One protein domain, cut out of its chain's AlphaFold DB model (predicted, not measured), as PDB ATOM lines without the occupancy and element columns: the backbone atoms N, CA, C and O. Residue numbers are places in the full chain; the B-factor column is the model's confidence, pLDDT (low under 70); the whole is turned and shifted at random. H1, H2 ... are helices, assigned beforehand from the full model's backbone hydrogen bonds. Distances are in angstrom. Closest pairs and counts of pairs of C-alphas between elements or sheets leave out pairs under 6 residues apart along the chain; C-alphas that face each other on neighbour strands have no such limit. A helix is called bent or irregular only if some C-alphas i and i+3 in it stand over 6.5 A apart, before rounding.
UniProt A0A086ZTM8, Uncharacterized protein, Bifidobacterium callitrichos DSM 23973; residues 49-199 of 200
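This is residues 49 to 199 of the 200 residues of an uncharacterized protein of Bifidobacterium callitrichos DSM 23973 (UniProt A0A086ZTM8). Two long helical hairpins pack along each other into a rod, with H1 in the middle, H2 on one side of it and the pair H3 and H4 on the other. Residues 80 to 85, of which 83 to 85 belong to H2, stick out at one end. The printed part has 151 residues, with four named helices in the order H1, H2, H3, H4 and no named strand: the class is all helix. It is only just loose, close to compact, with a radius of gyration of the C-alphas of 18.2 A and spans of 63 by 26 by 24 A.

H1, residues 54 to 77, is the hub and touches H2, residues 83 to 116, at a shallow tilt of 18 degrees, opposite ways, as a hairpin; the closest C-alphas, of Ile 65 and Cys 100, are 5.5 A apart. With residues 66 to 77 alone, H1 touches residues 153 to 161 of H3, residues 136 to 162, the same way at 38 degrees, only just steep; the closest C-alphas, of Gly 70 and Thr 156, are 6.0 A apart. H1 touches H4, residues 168 to 197, opposite ways at 34 degrees, only just shallow; the closest C-alphas, of Gly 63 and Gly 178, are 4.0 A apart. H3 and H4 touch as a hairpin, opposite ways at a shallow tilt of 5 degrees; their closest C-alphas, of Thr 156 and Pro 170, are 5.0 A apart. H1, H3 and H4 form a bundle, helices side by side. H2 is apart from H3 and H4. Every O i to N i+4 pair is within hydrogen-bond range in H2 and H4, against 18 of 20 in H1 and 21 of 23 in H3.

H1 begins at C-alpha 54 (161.216, 156.604, 174.694) and is 35.3 A long; H2 is 48.9 A. H3, 40.2 A, is only just irregular: C-alphas 158 and 161 are 6.9 A apart. H4, 43.4 A, ends at C-alpha 197 (169.694, 175.957, 181.429).

The C-alphas farthest apart, of Glu 82 and Gly 199, are 64.2 A apart. The printed part has no cut. The link from H2 to H3, residues 117 to 135, is long; the other two are tight. Mean pLDDT of the printed part is 74.0, with 43 residues under 70, among them residues 115 to 133.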
ATOM      1  N   MET A  49     166.455 164.751 179.598       77.19
ATOM      2  CA  MET A  49     165.848 164.250 178.369       77.19
ATOM      3  C   MET A  49     165.771 162.728 178.412       77.19
ATOM      4  O   MET A  49     166.736 162.042 178.744       77.19
ATOM      5  N   ALA A  50     164.612 162.184 178.055       74.44
ATOM      6  CA  ALA A  50     164.508 160.755 177.841       74.44
ATOM      7  C   ALA A  50     165.339 160.334 176.612       74.44
ATOM      8  O   ALA A  50     165.528 161.126 175.679       74.44
ATOM      9  N   PRO A  51     165.796 159.070 176.559       79.75
ATOM     10  CA  PRO A  51     166.342 158.503 175.334       79.75
ATOM     11  C   PRO A  51     165.375 158.708 174.163       79.75
ATOM     12  O   PRO A  51     164.167 158.561 174.328       79.75
ATOM     13  N   ARG A  52     165.878 159.003 172.959       83.19
ATOM     14  CA  ARG A  52     165.020 159.338 171.801       83.19
ATOM     15  C   ARG A  52     163.976 158.265 171.468       83.19
ATOM     16  O   ARG A  52     162.905 158.606 170.981       83.19
ATOM     17  N   TRP A  53     164.272 156.997 171.756       81.69
ATOM     18  CA  TRP A  53     163.351 155.873 171.557       81.69
ATOM     19  C   TRP A  53     162.166 155.875 172.537       81.69
ATOM     20  O   TRP A  53     161.138 155.272 172.244       81.69
ATOM     21  N   TRP A  54     162.269 156.561 173.679       82.50
ATOM     22  CA  TRP A  54     161.216 156.604 174.694       82.50
ATOM     23  C   TRP A  54     159.946 157.277 174.176       82.50
ATOM     24  O   TRP A  54     158.854 156.769 174.391       82.50
ATOM     25  N   TYR A  55     160.079 158.400 173.472       83.12
ATOM     26  CA  TYR A  55     158.944 159.191 172.995       83.12
ATOM     27  C   TYR A  55     157.994 158.413 172.063       83.12
ATOM     28  O   TYR A  55     156.788 158.425 172.322       83.12
ATOM     29  N   PRO A  56     158.476 157.680 171.034       84.56
ATOM     30  CA  PRO A  56     157.600 156.833 170.231       84.56
ATOM     31  C   PRO A  56     157.057 155.625 171.009       84.56
ATOM     32  O   PRO A  56     155.900 155.267 170.812       84.56
ATOM     33  N   VAL A  57     157.831 155.024 171.924       85.31
ATOM     34  CA  VAL A  57     157.362 153.887 172.742       85.31
ATOM     35  C   VAL A  57     156.256 154.308 173.713       85.31
ATOM     36  O   VAL A  57     155.211 153.667 173.770       85.31
ATOM     37  N   GLY A  58     156.439 155.413 174.436       81.06
ATOM     38  CA  GLY A  58     155.424 155.979 175.325       81.06
ATOM     39  C   GLY A  58     154.173 156.412 174.562       81.06
ATOM     40  O   GLY A  58     153.055 156.169 175.018       81.06
ATOM     41  N   GLY A  59     154.342 156.981 173.364       82.31
ATOM     42  CA  GLY A  59     153.234 157.270 172.456       82.31
ATOM     43  C   GLY A  59     152.461 156.012 172.051       82.31
ATOM     44  O   GLY A  59     151.241 155.968 172.195       82.31
ATOM     45  N   ALA A  60     153.159 154.956 171.627       85.88
ATOM     46  CA  ALA A  60     152.545 153.687 171.240       85.88
ATOM     47  C   ALA A  60     151.790 153.014 172.399       85.88
ATOM     48  O   ALA A  60     150.667 152.553 172.207       85.88
ATOM     49  N   ILE A  61     152.361 153.012 173.611       84.62
ATOM     50  CA  ILE A  61     151.701 152.467 174.808       84.62
ATOM     51  C   ILE A  61     150.409 153.236 175.109       84.62
ATOM     52  O   ILE A  61     149.369 152.620 175.332       84.62
ATOM     53  N   ASN A  62     150.450 154.571 175.075       79.88
ATOM     54  CA  ASN A  62     149.254 155.384 175.288       79.88
ATOM     55  C   ASN A  62     148.196 155.114 174.210       79.88
ATOM     56  O   ASN A  62     147.041 154.878 174.548       79.88
ATOM     57  N   GLY A  63     148.583 155.083 172.930       81.56
ATOM     58  CA  GLY A  63     147.667 154.760 171.833       81.56
ATOM     59  C   GLY A  63     147.011 153.385 171.993       81.56
ATOM     60  O   GLY A  63     145.799 153.260 171.829       81.56
ATOM     61  N   ALA A  64     147.773 152.370 172.410       83.62
ATOM     62  CA  ALA A  64     147.246 151.035 172.680       83.62
ATOM     63  C   ALA A  64     146.220 151.022 173.827       83.62
ATOM     64  O   ALA A  64     145.204 150.336 173.722       83.62
ATOM     65  N   ILE A  65     146.441 151.807 174.890       81.94
ATOM     66  CA  ILE A  65     145.476 151.958 175.991       81.94
ATOM     67  C   ILE A  65     144.169 152.581 175.483       81.94
ATOM     68  O   ILE A  65     143.097 152.062 175.794       81.94
ATOM     69  N   TYR A  66     144.230 153.645 174.672       77.12
ATOM     70  CA  TYR A  66     143.025 154.257 174.087       77.12
ATOM     71  C   TYR A  66     142.261 153.281 173.194       77.12
ATOM     72  O   TYR A  66     141.041 153.174 173.312       77.12
ATOM     73  N   LEU A  67     142.974 152.527 172.354       79.69
ATOM     74  CA  LEU A  67     142.368 151.544 171.461       79.69
ATOM     75  C   LEU A  67     141.672 150.421 172.242       79.69
ATOM     76  O   LEU A  67     140.502 150.139 172.004       79.69
ATOM     77  N   MET A  68     142.375 149.809 173.199       77.44
ATOM     78  CA  MET A  68     141.829 148.727 174.021       77.44
ATOM     79  C   MET A  68     140.646 149.187 174.865       77.44
ATOM     80  O   MET A  68     139.655 148.470 174.985       77.44
ATOM     81  N   THR A  69     140.709 150.407 175.396       74.19
ATOM     82  CA  THR A  69     139.590 150.964 176.153       74.19
ATOM     83  C   THR A  69     138.388 151.232 175.246       74.19
ATOM     84  O   THR A  69     137.267 150.923 175.633       74.19
ATOM     85  N   GLY A  70     138.600 151.712 174.015       69.81
ATOM     86  CA  GLY A  70     137.542 151.801 173.006       69.81
ATOM     87  C   GLY A  70     136.874 150.446 172.756       69.81
ATOM     88  O   GLY A  70     135.658 150.344 172.848       69.81
ATOM     89  N   ILE A  71     137.662 149.385 172.546       72.12
ATOM     90  CA  ILE A  71     137.145 148.024 172.311       72.12
ATOM     91  C   ILE A  71     136.294 147.518 173.492       72.12
ATOM     92  O   ILE A  71     135.252 146.894 173.279       72.12
ATOM     93  N   LEU A  72     136.678 147.824 174.733       70.94
ATOM     94  CA  LEU A  72     135.898 147.462 175.922       70.94
ATOM     95  C   LEU A  72     134.462 148.024 175.860       70.94
ATOM     96  O   LEU A  72     133.494 147.288 176.029       70.94
ATOM     97  N   PHE A  73     134.307 149.312 175.537       65.81
ATOM     98  CA  PHE A  73     132.993 149.970 175.489       65.81
ATOM     99  C   PHE A  73     132.120 149.537 174.295       65.81
ATOM    100  O   PHE A  73     130.890 149.556 174.398       65.81
ATOM    101  N   THR A  74     132.710 149.088 173.178       65.25
ATOM    102  CA  THR A  74     131.927 148.506 172.062       65.25
ATOM    103  C   THR A  74     131.221 147.234 172.497       65.25
ATOM    104  O   THR A  74     130.086 146.984 172.105       65.25
ATOM    105  N   GLN A  75     131.886 146.397 173.290       62.66
ATOM    106  CA  GLN A  75     131.349 145.077 173.599       62.66
ATOM    107  C   GLN A  75     130.204 145.127 174.608       62.66
ATOM    108  O   GLN A  75     129.269 144.331 174.514       62.66
ATOM    109  N   GLU A  76     130.223 146.111 175.505       61.25
ATOM    110  CA  GLU A  76     129.110 146.376 176.418       61.25
ATOM    111  C   GLU A  76     127.860 146.913 175.687       61.25
ATOM    112  O   GLU A  76     126.746 146.726 176.169       61.25
ATOM    113  N   SER A  77     128.007 147.537 174.508       55.34
ATOM    114  CA  SER A  77     126.896 148.214 173.811       55.34
ATOM    115  C   SER A  77     126.160 147.385 172.745       55.34
ATOM    116  O   SER A  77     125.060 147.774 172.360       55.34
ATOM    117  N   ILE A  78     126.707 146.256 172.263       56.22
ATOM    118  CA  ILE A  78     126.248 145.639 170.994       56.22
ATOM    119  C   ILE A  78     125.398 144.351 171.135       56.22
ATOM    120  O   ILE A  78     124.783 143.949 170.151       56.22
ATOM    121  N   GLN A  79     125.283 143.666 172.286       55.62
ATOM    122  CA  GLN A  79     124.716 142.293 172.276       55.62
ATOM    123  C   GLN A  79     123.717 141.934 173.408       55.62
ATOM    124  O   GLN A  79     123.822 142.405 174.540       55.62
ATOM    125  N   GLY A  80     122.755 141.048 173.092       56.94
ATOM    126  CA  GLY A  80     121.590 140.651 173.914       56.94
ATOM    127  C   GLY A  80     121.849 139.678 175.089       56.94
ATOM    128  O   GLY A  80     123.002 139.347 175.362       56.94
ATOM    129  N   PRO A  81     120.786 139.233 175.800       57.78
ATOM    130  CA  PRO A  81     120.828 138.703 177.177       57.78
ATOM    131  C   PRO A  81     121.237 137.222 177.337       57.78
ATOM    132  O   PRO A  81     120.930 136.608 178.358       57.78
ATOM    133  N   GLU A  82     121.914 136.608 176.365       73.12
ATOM    134  CA  GLU A  82     122.318 135.199 176.490       73.12
ATOM    135  C   GLU A  82     123.446 135.004 177.519       73.12
ATOM    136  O   GLU A  82     124.472 135.682 177.476       73.12
ATOM    137  N   LEU A  83     123.286 134.036 178.430       62.22
ATOM    138  CA  LEU A  83     124.230 133.759 179.526       62.22
ATOM    139  C   LEU A  83     125.646 133.396 179.031       62.22
ATOM    140  O   LEU A  83     126.638 133.797 179.638       62.22
ATOM    141  N   SER A  84     125.752 132.659 177.923       65.19
ATOM    142  CA  SER A  84     127.028 132.300 177.285       65.19
ATOM    143  C   SER A  84     127.737 133.528 176.705       65.19
ATOM    144  O   SER A  84     128.936 133.713 176.924       65.19
ATOM    145  N   ALA A  85     126.989 134.405 176.033       64.56
ATOM    146  CA  ALA A  85     127.485 135.681 175.530       64.56
ATOM    147  C   ALA A  85     127.885 136.625 176.679       64.56
ATOM    148  O   ALA A  85     128.869 137.351 176.566       64.56
ATOM    149  N   TYR A  86     127.168 136.578 177.803       68.00
ATOM    150  CA  TYR A  86     127.469 137.354 179.005       68.00
ATOM    151  C   TYR A  86     128.773 136.911 179.691       68.00
ATOM    152  O   TYR A  86     129.631 137.743 179.983       68.00
ATOM    153  N   LEU A  87     128.977 135.602 179.890       70.00
ATOM    154  CA  LEU A  87     130.227 135.057 180.444       70.00
ATOM    155  C   LEU A  87     131.435 135.367 179.554       70.00
ATOM    156  O   LEU A  87     132.489 135.758 180.058       70.00
ATOM    157  N   HIS A  88     131.276 135.240 178.234       72.69
ATOM    158  CA  HIS A  88     132.321 135.595 177.276       72.69
ATOM    159  C   HIS A  88     132.715 137.080 177.379       72.69
ATOM    160  O   HIS A  88     133.909 137.386 177.409       72.69
ATOM    161  N   ARG A  89     131.738 137.990 177.523       70.69
ATOM    162  CA  ARG A  89     131.989 139.429 177.718       70.69
ATOM    163  C   ARG A  89     132.746 139.728 178.996       70.69
ATOM    164  O   ARG A  89     133.741 140.433 178.938       70.69
ATOM    165  N   ILE A  90     132.327 139.169 180.129       76.00
ATOM    166  CA  ILE A  90     133.010 139.416 181.407       76.00
ATOM    167  C   ILE A  90     134.480 139.008 181.317       76.00
ATOM    168  O   ILE A  90     135.356 139.766 181.733       76.00
ATOM    169  N   ILE A  91     134.759 137.828 180.757       78.38
ATOM    170  CA  ILE A  91     136.128 137.323 180.629       78.38
ATOM    171  C   ILE A  91     136.942 138.226 179.696       78.38
ATOM    172  O   ILE A  91     138.055 138.618 180.047       78.38
ATOM    173  N   LEU A  92     136.397 138.596 178.537       77.19
ATOM    174  CA  LEU A  92     137.104 139.431 177.568       77.19
ATOM    175  C   LEU A  92     137.321 140.865 178.083       77.19
ATOM    176  O   LEU A  92     138.441 141.370 178.002       77.19
ATOM    177  N   SER A  93     136.314 141.488 178.702       74.31
ATOM    178  CA  SER A  93     136.424 142.798 179.358       74.31
ATOM    179  C   SER A  93     137.456 142.779 180.490       74.31
ATOM    180  O   SER A  93     138.282 143.688 180.590       74.31
ATOM    181  N   ALA A  94     137.481 141.717 181.305       78.81
ATOM    182  CA  ALA A  94     138.483 141.546 182.356       78.81
ATOM    183  C   ALA A  94     139.904 141.412 181.786       78.81
ATOM    184  O   ALA A  94     140.833 142.025 182.314       78.81
ATOM    185  N   LEU A  95     140.081 140.667 180.687       82.62
ATOM    186  CA  LEU A  95     141.370 140.540 179.999       82.62
ATOM    187  C   LEU A  95     141.837 141.874 179.403       82.62
ATOM    188  O   LEU A  95     143.005 142.234 179.555       82.62
ATOM    189  N   ILE A  96     140.934 142.633 178.778       80.12
ATOM    190  CA  ILE A  96     141.233 143.959 178.221       80.12
ATOM    191  C   ILE A  96     141.612 144.939 179.341       80.12
ATOM    192  O   ILE A  96     142.627 145.629 179.239       80.12
ATOM    193  N   MET A  97     140.859 144.971 180.445       79.94
ATOM    194  CA  MET A  97     141.214 145.778 181.616       79.94
ATOM    195  C   MET A  97     142.569 145.379 182.204       79.94
ATOM    196  O   MET A  97     143.384 146.252 182.505       79.94
ATOM    197  N   ALA A  98     142.836 144.079 182.342       83.81
ATOM    198  CA  ALA A  98     144.119 143.580 182.823       83.81
ATOM    199  C   ALA A  98     145.270 144.008 181.898       83.81
ATOM    200  O   ALA A  98     146.319 144.437 182.384       83.81
ATOM    201  N   ALA A  99     145.070 143.975 180.577       82.31
ATOM    202  CA  ALA A  99     146.046 144.451 179.602       82.31
ATOM    203  C   ALA A  99     146.292 145.965 179.721       82.31
ATOM    204  O   ALA A  99     147.449 146.388 179.794       82.31
ATOM    205  N   CYS A 100     145.238 146.782 179.834       83.38
ATOM    206  CA  CYS A 100     145.357 148.227 180.060       83.38
ATOM    207  C   CYS A 100     146.116 148.548 181.355       83.38
ATOM    208  O   CYS A 100     147.026 149.379 181.351       83.38
ATOM    209  N   LEU A 101     145.787 147.864 182.456       82.19
ATOM    210  CA  LEU A 101     146.469 148.031 183.741       82.19
ATOM    211  C   LEU A 101     147.935 147.600 183.666       82.19
ATOM    212  O   LEU A 101     148.800 148.287 184.208       82.19
ATOM    213  N   THR A 102     148.228 146.509 182.959       85.00
ATOM    214  CA  THR A 102     149.599 146.025 182.751       85.00
ATOM    215  C   THR A 102     150.410 147.033 181.942       85.00
ATOM    216  O   THR A 102     151.514 147.389 182.345       85.00
ATOM    217  N   LEU A 103     149.858 147.570 180.851       82.25
ATOM    218  CA  LEU A 103     150.516 148.611 180.057       82.25
ATOM    219  C   LEU A 103     150.745 149.897 180.855       82.25
ATOM    220  O   LEU A 103     151.836 150.468 180.802       82.25
ATOM    221  N   ALA A 104     149.756 150.334 181.636       80.06
ATOM    222  CA  ALA A 104     149.898 151.487 182.518       80.06
ATOM    223  C   ALA A 104     150.968 151.243 183.596       80.06
ATOM    224  O   ALA A 104     151.777 152.127 183.890       80.06
ATOM    225  N   HIS A 105     151.017 150.033 184.155       81.38
ATOM    226  CA  HIS A 105     152.033 149.635 185.119       81.38
ATOM    227  C   HIS A 105     153.433 149.636 184.498       81.38
ATOM    228  O   HIS A 105     154.333 150.260 185.056       81.38
ATOM    229  N   VAL A 106     153.611 149.013 183.330       81.62
ATOM    230  CA  VAL A 106     154.888 148.977 182.597       81.62
ATOM    231  C   VAL A 106     155.344 150.389 182.236       81.62
ATOM    232  O   VAL A 106     156.495 150.739 182.489       81.62
ATOM    233  N   SER A 107     154.442 151.239 181.736       78.75
ATOM    234  CA  SER A 107     154.732 152.649 181.448       78.75
ATOM    235  C   SER A 107     155.227 153.399 182.691       78.75
ATOM    236  O   SER A 107     156.252 154.089 182.652       78.75
ATOM    237  N   ASN A 108     154.558 153.203 183.832       75.44
ATOM    238  CA  ASN A 108     154.949 153.804 185.105       75.44
ATOM    239  C   ASN A 108     156.276 153.253 185.640       75.44
ATOM    240  O   ASN A 108     157.093 154.025 186.146       75.44
ATOM    241  N   ALA A 109     156.505 151.944 185.538       78.56
ATOM    242  CA  ALA A 109     157.731 151.290 185.980       78.56
ATOM    243  C   ALA A 109     158.937 151.760 185.156       78.56
ATOM    244  O   ALA A 109     159.945 152.170 185.729       78.56
ATOM    245  N   LEU A 110     158.802 151.812 183.828       75.38
ATOM    246  CA  LEU A 110     159.829 152.344 182.933       75.38
ATOM    247  C   LEU A 110     160.089 153.832 183.192       75.38
ATOM    248  O   LEU A 110     161.242 154.257 183.266       75.38
ATOM    249  N   SER A 111     159.032 154.619 183.409       72.62
ATOM    250  CA  SER A 111     159.156 156.041 183.751       72.62
ATOM    251  C   SER A 111     159.885 156.257 185.079       72.62
ATOM    252  O   SER A 111     160.698 157.176 185.190       72.62
ATOM    253  N   LYS A 112     159.613 155.418 186.088       73.12
ATOM    254  CA  LYS A 112     160.307 155.423 187.385       73.12
ATOM    255  C   LYS A 112     161.776 155.053 187.229       73.12
ATOM    256  O   LYS A 112     162.631 155.820 187.662       73.12
ATOM    257  N   TRP A 113     162.055 153.928 186.573       75.19
ATOM    258  CA  TRP A 113     163.410 153.446 186.316       75.19
ATOM    259  C   TRP A 113     164.253 154.492 185.579       75.19
ATOM    260  O   TRP A 113     165.360 154.803 186.010       75.19
ATOM    261  N   ARG A 114     163.700 155.126 184.534       72.44
ATOM    262  CA  ARG A 114     164.364 156.226 183.818       72.44
ATOM    263  C   ARG A 114     164.718 157.371 184.760       72.44
ATOM    264  O   ARG A 114     165.832 157.876 184.727       72.44
ATOM    265  N   LYS A 115     163.769 157.806 185.590       67.56
ATOM    266  CA  LYS A 115     163.970 158.973 186.461       67.56
ATOM    267  C   LYS A 115     164.944 158.719 187.599       67.56
ATOM    268  O   LYS A 115     165.620 159.652 188.011       67.56
ATOM    269  N   GLN A 116     165.067 157.477 188.060       69.81
ATOM    270  CA  GLN A 116     166.098 157.096 189.026       69.81
ATOM    271  C   GLN A 116     167.517 157.304 188.475       69.81
ATOM    272  O   GLN A 116     168.426 157.581 189.247       69.81
ATOM    273  N   GLN A 117     167.708 157.251 187.152       67.38
ATOM    274  CA  GLN A 117     169.010 157.497 186.518       67.38
ATOM    275  C   GLN A 117     169.396 158.981 186.455       67.38
ATOM    276  O   GLN A 117     170.542 159.298 186.150       67.38
ATOM    277  N   ILE A 118     168.461 159.896 186.731       65.38
ATOM    278  CA  ILE A 118     168.680 161.346 186.626       65.38
ATOM    279  C   ILE A 118     169.424 161.888 187.862       65.38
ATOM    280  O   ILE A 118     170.114 162.898 187.756       65.38
ATOM    281  N   GLY A 119     169.350 161.186 188.998       58.25
ATOM    282  CA  GLY A 119     170.048 161.531 190.241       58.25
ATOM    283  C   GLY A 119     169.112 161.980 191.376       58.25
ATOM    284  O   GLY A 119     167.970 162.377 191.127       58.25
ATOM    285  N   PRO A 120     169.570 161.900 192.641       58.28
ATOM    286  CA  PRO A 120     168.761 162.184 193.830       58.28
ATOM    287  C   PRO A 120     168.470 163.679 194.038       58.28
ATOM    288  O   PRO A 120     167.501 164.019 194.717       58.28
ATOM    289  N   GLU A 121     169.268 164.571 193.436       54.28
ATOM    290  CA  GLU A 121     169.089 166.033 193.523       54.28
ATOM    291  C   GLU A 121     167.778 166.533 192.912       54.28
ATOM    292  O   GLU A 121     167.310 167.632 193.220       54.28
ATOM    293  N   PHE A 122     167.131 165.704 192.099       54.50
ATOM    294  CA  PHE A 122     165.775 165.949 191.675       54.50
ATOM    295  C   PHE A 122     164.822 164.985 192.369       54.50
ATOM    296  O   PHE A 122     164.474 163.918 191.858       54.50
ATOM    297  N   THR A 123     164.348 165.383 193.546       47.97
ATOM    298  CA  THR A 123     163.256 164.696 194.240       47.97
ATOM    299  C   THR A 123     161.963 164.906 193.441       47.97
ATOM    300  O   THR A 123     161.173 165.818 193.685       47.97
ATOM    301  N   PHE A 124     161.787 164.122 192.379       51.53
ATOM    302  CA  PHE A 124     160.638 164.225 191.495       51.53
ATOM    303  C   PHE A 124     159.448 163.519 192.126       51.53
ATOM    304  O   PHE A 124     159.368 162.294 192.135       51.53
ATOM    305  N   ASP A 125     158.481 164.305 192.580       46.72
ATOM    306  CA  ASP A 125     157.137 163.800 192.822       46.72
ATOM    307  C   ASP A 125     156.547 163.351 191.476       46.72
ATOM    308  O   ASP A 125     156.369 164.153 190.550       46.72
ATOM    309  N   ILE A 126     156.331 162.046 191.324       49.25
ATOM    310  CA  ILE A 126     155.856 161.445 190.077       49.25
ATOM    311  C   ILE A 126     154.343 161.612 190.027       49.25
ATOM    312  O   ILE A 126     153.594 160.756 190.486       49.25
ATOM    313  N   THR A 127     153.871 162.704 189.438       45.16
ATOM    314  CA  THR A 127     152.461 162.815 189.052       45.16
ATOM    315  C   THR A 127     152.300 162.212 187.654       45.16
ATOM    316  O   THR A 127     152.939 162.674 186.710       45.16
ATOM    317  N   MET A 128     151.484 161.159 187.517       48.06
ATOM    318  CA  MET A 128     151.153 160.521 186.226       48.06
ATOM    319  C   MET A 128     152.367 160.078 185.383       48.06
ATOM    320  O   MET A 128     152.389 160.256 184.171       48.06
ATOM    321  N   GLY A 129     153.437 159.576 186.008       49.38
ATOM    322  CA  GLY A 129     154.628 159.144 185.263       49.38
ATOM    323  C   GLY A 129     155.472 160.287 184.670       49.38
ATOM    324  O   GLY A 129     156.562 160.026 184.164       49.38
ATOM    325  N   GLY A 130     155.086 161.564 184.828       57.78
ATOM    326  CA  GLY A 130     155.770 162.759 184.293       57.78
ATOM    327  C   GLY A 130     156.681 163.491 185.294       57.78
ATOM    328  O   GLY A 130     156.635 163.231 186.499       57.78
ATOM    329  N   LEU A 131     157.609 164.325 184.808       65.12
ATOM    330  CA  LEU A 131     158.432 165.192 185.674       65.12
ATOM    331  C   LEU A 131     157.537 166.291 186.273       65.12
ATOM    332  O   LEU A 131     156.719 166.870 185.554       65.12
ATOM    333  N   ARG A 132     157.666 166.585 187.574       69.00
ATOM    334  CA  ARG A 132     156.805 167.564 188.261       69.00
ATOM    335  C   ARG A 132     156.894 168.948 187.589       69.00
ATOM    336  O   ARG A 132     158.003 169.430 187.351       69.00
ATOM    337  N   PRO A 133     155.763 169.615 187.298       69.81
ATOM    338  CA  PRO A 133     155.780 170.942 186.690       69.81
ATOM    339  C   PRO A 133     156.388 171.979 187.646       69.81
ATOM    340  O   PRO A 133     155.936 172.113 188.785       69.81
ATOM    341  N   ARG A 134     157.395 172.732 187.178       71.56
ATOM    342  CA  ARG A 134     158.121 173.730 187.994       71.56
ATOM    343  C   ARG A 134     157.565 175.148 187.887       71.56
ATOM    344  O   ARG A 134     157.723 175.936 188.809       71.56
ATOM    345  N   ASN A 135     156.880 175.468 186.791       77.88
ATOM    346  CA  ASN A 135     156.304 176.790 186.543       77.88
ATOM    347  C   ASN A 135     154.858 176.694 186.028       77.88
ATOM    348  O   ASN A 135     154.364 175.614 185.694       77.88
ATOM    349  N   THR A 136     154.172 177.837 185.969       79.06
ATOM    350  CA  THR A 136     152.765 177.935 185.544       79.06
ATOM    351  C   THR A 136     152.539 177.385 184.137       79.06
ATOM    352  O   THR A 136     151.560 176.681 183.918       79.06
ATOM    353  N   VAL A 137     153.474 177.612 183.206       81.12
ATOM    354  CA  VAL A 137     153.387 177.099 181.825       81.12
ATOM    355  C   VAL A 137     153.356 175.568 181.809       81.12
ATOM    356  O   VAL A 137     152.497 174.969 181.162       81.12
ATOM    357  N   MET A 138     154.229 174.915 182.581       79.56
ATOM    358  CA  MET A 138     154.233 173.455 182.692       79.56
ATOM    359  C   MET A 138     152.945 172.932 183.335       79.56
ATOM    360  O   MET A 138     152.405 171.934 182.864       79.56
ATOM    361  N   LYS A 139     152.403 173.614 184.353       79.94
ATOM    362  CA  LYS A 139     151.112 173.239 184.960       79.94
ATOM    363  C   LYS A 139     149.971 173.309 183.941       79.94
ATOM    364  O   LYS A 139     149.223 172.345 183.812       79.94
ATOM    365  N   ILE A 140     149.892 174.400 183.176       82.50
ATOM    366  CA  ILE A 140     148.894 174.568 182.110       82.50
ATOM    367  C   ILE A 140     149.031 173.454 181.070       82.50
ATOM    368  O   ILE A 140     148.026 172.871 180.682       82.50
ATOM    369  N   SER A 141     150.255 173.084 180.673       81.69
ATOM    370  CA  SER A 141     150.467 171.995 179.707       81.69
ATOM    371  C   SER A 141     149.961 170.630 180.199       81.69
ATOM    372  O   SER A 141     149.488 169.825 179.401       81.69
ATOM    373  N   VAL A 142     150.045 170.357 181.506       79.81
ATOM    374  CA  VAL A 142     149.522 169.121 182.113       79.81
ATOM    375  C   VAL A 142     147.993 169.142 182.120       79.81
ATOM    376  O   VAL A 142     147.373 168.149 181.751       79.81
ATOM    377  N   ILE A 143     147.387 170.279 182.476       82.81
ATOM    378  CA  ILE A 143     145.927 170.450 182.461       82.81
ATOM    379  C   ILE A 143     145.387 170.325 181.032       82.81
ATOM    380  O   ILE A 143     144.439 169.582 180.802       82.81
ATOM    381  N   ALA A 144     146.019 170.992 180.064       82.38
ATOM    382  CA  ALA A 144     145.644 170.912 178.657       82.38
ATOM    383  C   ALA A 144     145.716 169.468 178.141       82.38
ATOM    384  O   ALA A 144     144.786 169.011 177.484       82.38
ATOM    385  N   GLN A 145     146.767 168.723 178.504       80.81
ATOM    386  CA  GLN A 145     146.868 167.305 178.162       80.81
ATOM    387  C   GLN A 145     145.720 166.492 178.767       80.81
ATOM    388  O   GLN A 145     145.120 165.689 178.063       80.81
ATOM    389  N   ALA A 146     145.387 166.706 180.043       79.06
ATOM    390  CA  ALA A 146     144.277 166.009 180.687       79.06
ATOM    391  C   ALA A 146     142.938 166.291 179.982       79.06
ATOM    392  O   ALA A 146     142.163 165.368 179.746       79.06
ATOM    393  N   VAL A 147     142.695 167.540 179.573       83.88
ATOM    394  CA  VAL A 147     141.501 167.909 178.798       83.88
ATOM    395  C   VAL A 147     141.481 167.196 177.443       83.88
ATOM    396  O   VAL A 147     140.471 166.593 177.096       83.88
ATOM    397  N   VAL A 148     142.593 167.201 176.699       84.50
ATOM    398  CA  VAL A 148     142.697 166.502 175.403       84.50
ATOM    399  C   VAL A 148     142.456 164.999 175.563       84.50
ATOM    400  O   VAL A 148     141.737 164.409 174.762       84.50
ATOM    401  N   MET A 149     142.994 164.391 176.622       79.31
ATOM    402  CA  MET A 149     142.767 162.983 176.951       79.31
ATOM    403  C   MET A 149     141.281 162.672 177.189       79.31
ATOM    404  O   MET A 149     140.755 161.720 176.615       79.31
ATOM    405  N   VAL A 150     140.582 163.503 177.971       80.75
ATOM    406  CA  VAL A 150     139.138 163.347 178.228       80.75
ATOM    407  C   VAL A 150     138.319 163.525 176.947       80.75
ATOM    408  O   VAL A 150     137.408 162.740 176.688       80.75
ATOM    409  N   LEU A 151     138.651 164.517 176.116       83.50
ATOM    410  CA  LEU A 151     137.951 164.764 174.852       83.50
ATOM    411  C   LEU A 151     138.146 163.621 173.853       83.50
ATOM    412  O   LEU A 151     137.182 163.185 173.229       83.50
ATOM    413  N   ALA A 152     139.367 163.104 173.722       79.69
ATOM    414  CA  ALA A 152     139.647 161.970 172.850       79.69
ATOM    415  C   ALA A 152     138.935 160.701 173.324       79.69
ATOM    416  O   ALA A 152     138.401 159.945 172.513       79.69
ATOM    417  N   PHE A 153     138.866 160.492 174.639       74.44
ATOM    418  CA  PHE A 153     138.095 159.407 175.224       74.44
ATOM    419  C   PHE A 153     136.598 159.524 174.895       74.44
ATOM    420  O   PHE A 153     136.001 158.573 174.391       74.44
ATOM    421  N   ALA A 154     136.009 160.709 175.080       78.69
ATOM    422  CA  ALA A 154     134.616 160.972 174.721       78.69
ATOM    423  C   ALA A 154     134.354 160.775 173.216       78.69
ATOM    424  O   ALA A 154     133.365 160.151 172.842       78.69
ATOM    425  N   ALA A 155     135.264 161.239 172.354       77.88
ATOM    426  CA  ALA A 155     135.176 161.045 170.907       77.88
ATOM    427  C   ALA A 155     135.252 159.562 170.514       77.88
ATOM    428  O   ALA A 155     134.517 159.121 169.634       77.88
ATOM    429  N   THR A 156     136.097 158.784 171.196       73.38
ATOM    430  CA  THR A 156     136.208 157.333 170.990       73.38
ATOM    431  C   THR A 156     134.869 156.661 171.287       73.38
ATOM    432  O   THR A 156     134.347 155.955 170.430       73.38
ATOM    433  N   ILE A 157     134.260 156.951 172.443       71.25
ATOM    434  CA  ILE A 157     132.938 156.422 172.821       71.25
ATOM    435  C   ILE A 157     131.847 156.873 171.842       71.25
ATOM    436  O   ILE A 157     130.972 156.085 171.500       71.25
ATOM    437  N   TRP A 158     131.894 158.120 171.374       74.12
ATOM    438  CA  TRP A 158     130.884 158.670 170.468       74.12
ATOM    439  C   TRP A 158     130.923 158.059 169.061       74.12
ATOM    440  O   TRP A 158     129.880 157.828 168.458       74.12
ATOM    441  N   LEU A 159     132.117 157.804 168.518       70.31
ATOM    442  CA  LEU A 159     132.290 157.267 167.161       70.31
ATOM    443  C   LEU A 159     132.016 155.759 167.084       70.31
ATOM    444  O   LEU A 159     131.653 155.242 166.027       70.31
ATOM    445  N   LEU A 160     132.161 155.069 168.209       67.19
ATOM    446  CA  LEU A 160     132.037 153.625 168.348       67.19
ATOM    447  C   LEU A 160     130.727 153.018 167.786       67.19
ATOM    448  O   LEU A 160     130.814 152.074 167.003       67.19
ATOM    449  N   PRO A 161     129.523 153.544 168.108       63.53
ATOM    450  CA  PRO A 161     128.250 152.952 167.688       63.53
ATOM    451  C   PRO A 161     127.976 153.056 166.183       63.53
ATOM    452  O   PRO A 161     127.081 152.392 165.671       63.53
ATOM    453  N   SER A 162     128.719 153.906 165.466       65.00
ATOM    454  CA  SER A 162     128.527 154.142 164.028       65.00
ATOM    455  C   SER A 162     129.336 153.204 163.125       65.00
ATOM    456  O   SER A 162     129.256 153.314 161.903       65.00
ATOM    457  N   GLN A 163     130.130 152.294 163.701       62.31
ATOM    458  CA  GLN A 163     131.108 151.485 162.970       62.31
ATOM    459  C   GLN A 163     130.710 150.002 163.028       62.31
ATOM    460  O   GLN A 163     130.614 149.422 164.106       62.31
ATOM    461  N   SER A 164     130.459 149.385 161.870       53.72
ATOM    462  CA  SER A 164     129.841 148.051 161.768       53.72
ATOM    463  C   SER A 164     130.811 146.883 161.550       53.72
ATOM    464  O   SER A 164     130.403 145.738 161.730       53.72
ATOM    465  N   VAL A 165     132.071 147.127 161.155       56.00
ATOM    466  CA  VAL A 165     133.002 146.043 160.753       56.00
ATOM    467  C   VAL A 165     134.445 146.267 161.226       56.00
ATOM    468  O   VAL A 165     135.071 145.333 161.719       56.00
ATOM    469  N   LEU A 166     134.967 147.496 161.149       56.28
ATOM    470  CA  LEU A 166     136.227 147.898 161.784       56.28
ATOM    471  C   LEU A 166     136.059 149.282 162.423       56.28
ATOM    472  O   LEU A 166     135.516 150.172 161.770       56.28
ATOM    473  N   PRO A 167     136.530 149.496 163.667       63.19
ATOM    474  CA  PRO A 167     136.486 150.797 164.317       63.19
ATOM    475  C   PRO A 167     137.626 151.699 163.796       63.19
ATOM    476  O   PRO A 167     138.509 152.095 164.553       63.19
ATOM    477  N   GLU A 168     137.623 152.019 162.499       69.81
ATOM    478  CA  GLU A 168     138.541 152.956 161.835       69.81
ATOM    479  C   GLU A 168     138.610 154.322 162.539       69.81
ATOM    480  O   GLU A 168     139.697 154.851 162.765       69.81
ATOM    481  N   GLY A 169     137.463 154.878 162.943       70.62
ATOM    482  CA  GLY A 169     137.393 156.159 163.657       70.62
ATOM    483  C   GLY A 169     138.088 156.103 165.026       70.62
ATOM    484  O   GLY A 169     139.026 156.865 165.268       70.62
ATOM    485  N   PRO A 170     137.690 155.178 165.915       71.44
ATOM    486  CA  PRO A 170     138.366 154.939 167.194       71.44
ATOM    487  C   PRO A 170     139.855 154.597 167.052       71.44
ATOM    488  O   PRO A 170     140.672 155.050 167.854       71.44
ATOM    489  N   MET A 171     140.233 153.847 166.013       76.38
ATOM    490  CA  MET A 171     141.628 153.527 165.714       76.38
ATOM    491  C   MET A 171     142.422 154.777 165.330       76.38
ATOM    492  O   MET A 171     143.527 154.979 165.836       76.38
ATOM    493  N   LEU A 172     141.850 155.660 164.511       81.75
ATOM    494  CA  LEU A 172     142.464 156.935 164.153       81.75
ATOM    495  C   LEU A 172     142.618 157.854 165.372       81.75
ATOM    496  O   LEU A 172     143.681 158.448 165.548       81.75
ATOM    497  N   VAL A 173     141.613 157.918 166.253       81.44
ATOM    498  CA  VAL A 173     141.700 158.665 167.520       81.44
ATOM    499  C   VAL A 173     142.798 158.089 168.418       81.44
ATOM    500  O   VAL A 173     143.609 158.845 168.950       81.44
ATOM    501  N   ALA A 174     142.883 156.764 168.550       81.94
ATOM    502  CA  ALA A 174     143.907 156.103 169.352       81.94
ATOM    503  C   ALA A 174     145.328 156.361 168.821       81.94
ATOM    504  O   ALA A 174     146.228 156.702 169.594       81.94
ATOM    505  N   VAL A 175     145.530 156.264 167.504       83.75
ATOM    506  CA  VAL A 175     146.815 156.570 166.856       83.75
ATOM    507  C   VAL A 175     147.169 158.047 167.032       83.75
ATOM    508  O   VAL A 175     148.286 158.358 167.453       83.75
ATOM    509  N   ALA A 176     146.223 158.958 166.784       86.25
ATOM    510  CA  ALA A 176     146.425 160.392 166.972       86.25
ATOM    511  C   ALA A 176     146.803 160.719 168.423       86.25
ATOM    512  O   ALA A 176     147.755 161.460 168.659       86.25
ATOM    513  N   MET A 177     146.128 160.106 169.398       84.69
ATOM    514  CA  MET A 177     146.458 160.270 170.812       84.69
ATOM    515  C   MET A 177     147.836 159.723 171.162       84.69
ATOM    516  O   MET A 177     148.559 160.363 171.923       84.69
ATOM    517  N   GLY A 178     148.243 158.594 170.581       84.44
ATOM    518  CA  GLY A 178     149.600 158.084 170.745       84.44
ATOM    519  C   GLY A 178     150.657 159.080 170.256       84.44
ATOM    520  O   GLY A 178     151.618 159.372 170.972       84.44
ATOM    521  N   VAL A 179     150.440 159.678 169.081       86.69
ATOM    522  CA  VAL A 179     151.326 160.713 168.520       86.69
ATOM    523  C   VAL A 179     151.342 161.971 169.393       86.69
ATOM    524  O   VAL A 179     152.420 162.467 169.723       86.69
ATOM    525  N   ILE A 180     150.171 162.466 169.811       86.81
ATOM    526  CA  ILE A 180     150.041 163.652 170.670       86.81
ATOM    527  C   ILE A 180     150.781 163.436 171.990       86.81
ATOM    528  O   ILE A 180     151.573 164.290 172.381       86.81
ATOM    529  N   CYS A 181     150.581 162.293 172.651       83.25
ATOM    530  CA  CYS A 181     151.264 161.960 173.901       83.25
ATOM    531  C   CYS A 181     152.790 161.922 173.721       83.25
ATOM    532  O   CYS A 181     153.508 162.554 174.496       83.25
ATOM    533  N   GLY A 182     153.289 161.260 172.669       83.12
ATOM    534  CA  GLY A 182     154.727 161.183 172.392       83.12
ATOM    535  C   GLY A 182     155.366 162.550 172.113       83.12
ATOM    536  O   GLY A 182     156.406 162.883 172.689       83.12
ATOM    537  N   LEU A 183     154.729 163.375 171.272       86.75
ATOM    538  CA  LEU A 183     155.200 164.731 170.957       86.75
ATOM    539  C   LEU A 183     155.136 165.660 172.170       86.75
ATOM    540  O   LEU A 183     156.054 166.452 172.396       86.75
ATOM    541  N   ARG A 184     154.064 165.563 172.956       84.25
ATOM    542  CA  ARG A 184     153.879 166.360 174.167       84.25
ATOM    543  C   ARG A 184     154.940 166.031 175.206       84.25
ATOM    544  O   ARG A 184     155.500 166.957 175.784       84.25
ATOM    545  N   ASP A 185     155.253 164.756 175.421       80.19
ATOM    546  CA  ASP A 185     156.297 164.356 176.368       80.19
ATOM    547  C   ASP A 185     157.679 164.839 175.922       80.19
ATOM    548  O   ASP A 185     158.437 165.375 176.733       80.19
ATOM    549  N   TYR A 186     157.971 164.767 174.618       84.44
ATOM    550  CA  TYR A 186     159.186 165.355 174.056       84.44
ATOM    551  C   TYR A 186     159.256 166.873 174.272       84.44
ATOM    552  O   TYR A 186     160.269 167.399 174.742       84.44
ATOM    553  N   GLY A 187     158.173 167.587 173.955       84.44
ATOM    554  CA  GLY A 187     158.087 169.036 174.125       84.44
ATOM    555  C   GLY A 187     158.204 169.465 175.589       84.44
ATOM    556  O   GLY A 187     158.889 170.442 175.890       84.44
ATOM    557  N   TYR A 188     157.590 168.710 176.501       81.94
ATOM    558  CA  TYR A 188     157.617 168.965 177.937       81.94
ATOM    559  C   TYR A 188     159.026 168.813 178.519       81.94
ATOM    560  O   TYR A 188     159.507 169.726 179.195       81.94
ATOM    561  N   ASP A 189     159.716 167.712 178.204       80.25
ATOM    562  CA  ASP A 189     161.099 167.482 178.635       80.25
ATOM    563  C   ASP A 189     162.033 168.559 178.060       80.25
ATOM    564  O   ASP A 189     162.847 169.140 178.781       80.25
ATOM    565  N   ARG A 190     161.878 168.903 176.774       83.94
ATOM    566  CA  ARG A 190     162.694 169.935 176.116       83.94
ATOM    567  C   ARG A 190     162.491 171.316 176.726       83.94
ATOM    568  O   ARG A 190     163.467 172.044 176.922       83.94
ATOM    569  N   TYR A 191     161.248 171.679 177.033       83.31
ATOM    570  CA  TYR A 191     160.941 172.939 177.700       83.31
ATOM    571  C   TYR A 191     161.552 172.985 179.104       83.31
ATOM    572  O   TYR A 191     162.179 173.985 179.453       83.31
ATOM    573  N   LEU A 192     161.450 171.895 179.871       79.06
ATOM    574  CA  LEU A 192     162.036 171.796 181.207       79.06
ATOM    575  C   LEU A 192     163.563 171.973 181.182       79.06
ATOM    576  O   LEU A 192     164.094 172.800 181.928       79.06
ATOM    577  N   VAL A 193     164.262 171.259 180.294       79.50
ATOM    578  CA  VAL A 193     165.721 171.394 180.115       79.50
ATOM    579  C   VAL A 193     166.090 172.826 179.757       79.50
ATOM    580  O   VAL A 193     166.994 173.413 180.348       79.50
ATOM    581  N   HIS A 194     165.349 173.430 178.833       82.19
ATOM    582  CA  HIS A 194     165.588 174.805 178.428       82.19
ATOM    583  C   HIS A 194     165.366 175.811 179.574       82.19
ATOM    584  O   HIS A 194     166.148 176.750 179.721       82.19
ATOM    585  N   THR A 195     164.343 175.622 180.416       76.75
ATOM    586  CA  THR A 195     164.131 176.472 181.601       76.75
ATOM    587  C   THR A 195     165.249 176.323 182.630       76.75
ATOM    588  O   THR A 195     165.736 177.328 183.146       76.75
ATOM    589  N   LEU A 196     165.736 175.098 182.833       74.38
ATOM    590  CA  LEU A 196     166.838 174.790 183.739       74.38
ATOM    591  C   LEU A 196     168.166 175.401 183.297       74.38
ATOM    592  O   LEU A 196     168.839 176.033 184.110       74.38
ATOM    593  N   LYS A 197     168.506 175.301 182.005       75.69
ATOM    594  CA  LYS A 197     169.694 175.957 181.429       75.69
ATOM    595  C   LYS A 197     169.645 177.484 181.577       75.69
ATOM    596  O   LYS A 197     170.684 178.128 181.636       75.69
ATOM    597  N   ARG A 198     168.445 178.070 181.682       77.50
ATOM    598  CA  ARG A 198     168.234 179.506 181.941       77.50
ATOM    599  C   ARG A 198     168.129 179.871 183.429       77.50
ATOM    600  O   ARG A 198     167.903 181.040 183.726       77.50
ATOM    601  N   GLY A 199     168.257 178.907 184.343       65.12
ATOM    602  CA  GLY A 199     168.155 179.131 185.788       65.12
ATOM    603  C   GLY A 199     166.751 179.510 186.279       65.12
ATOM    604  O   GLY A 199     166.643 180.214 187.279       65.12
TER     605      GLY A 199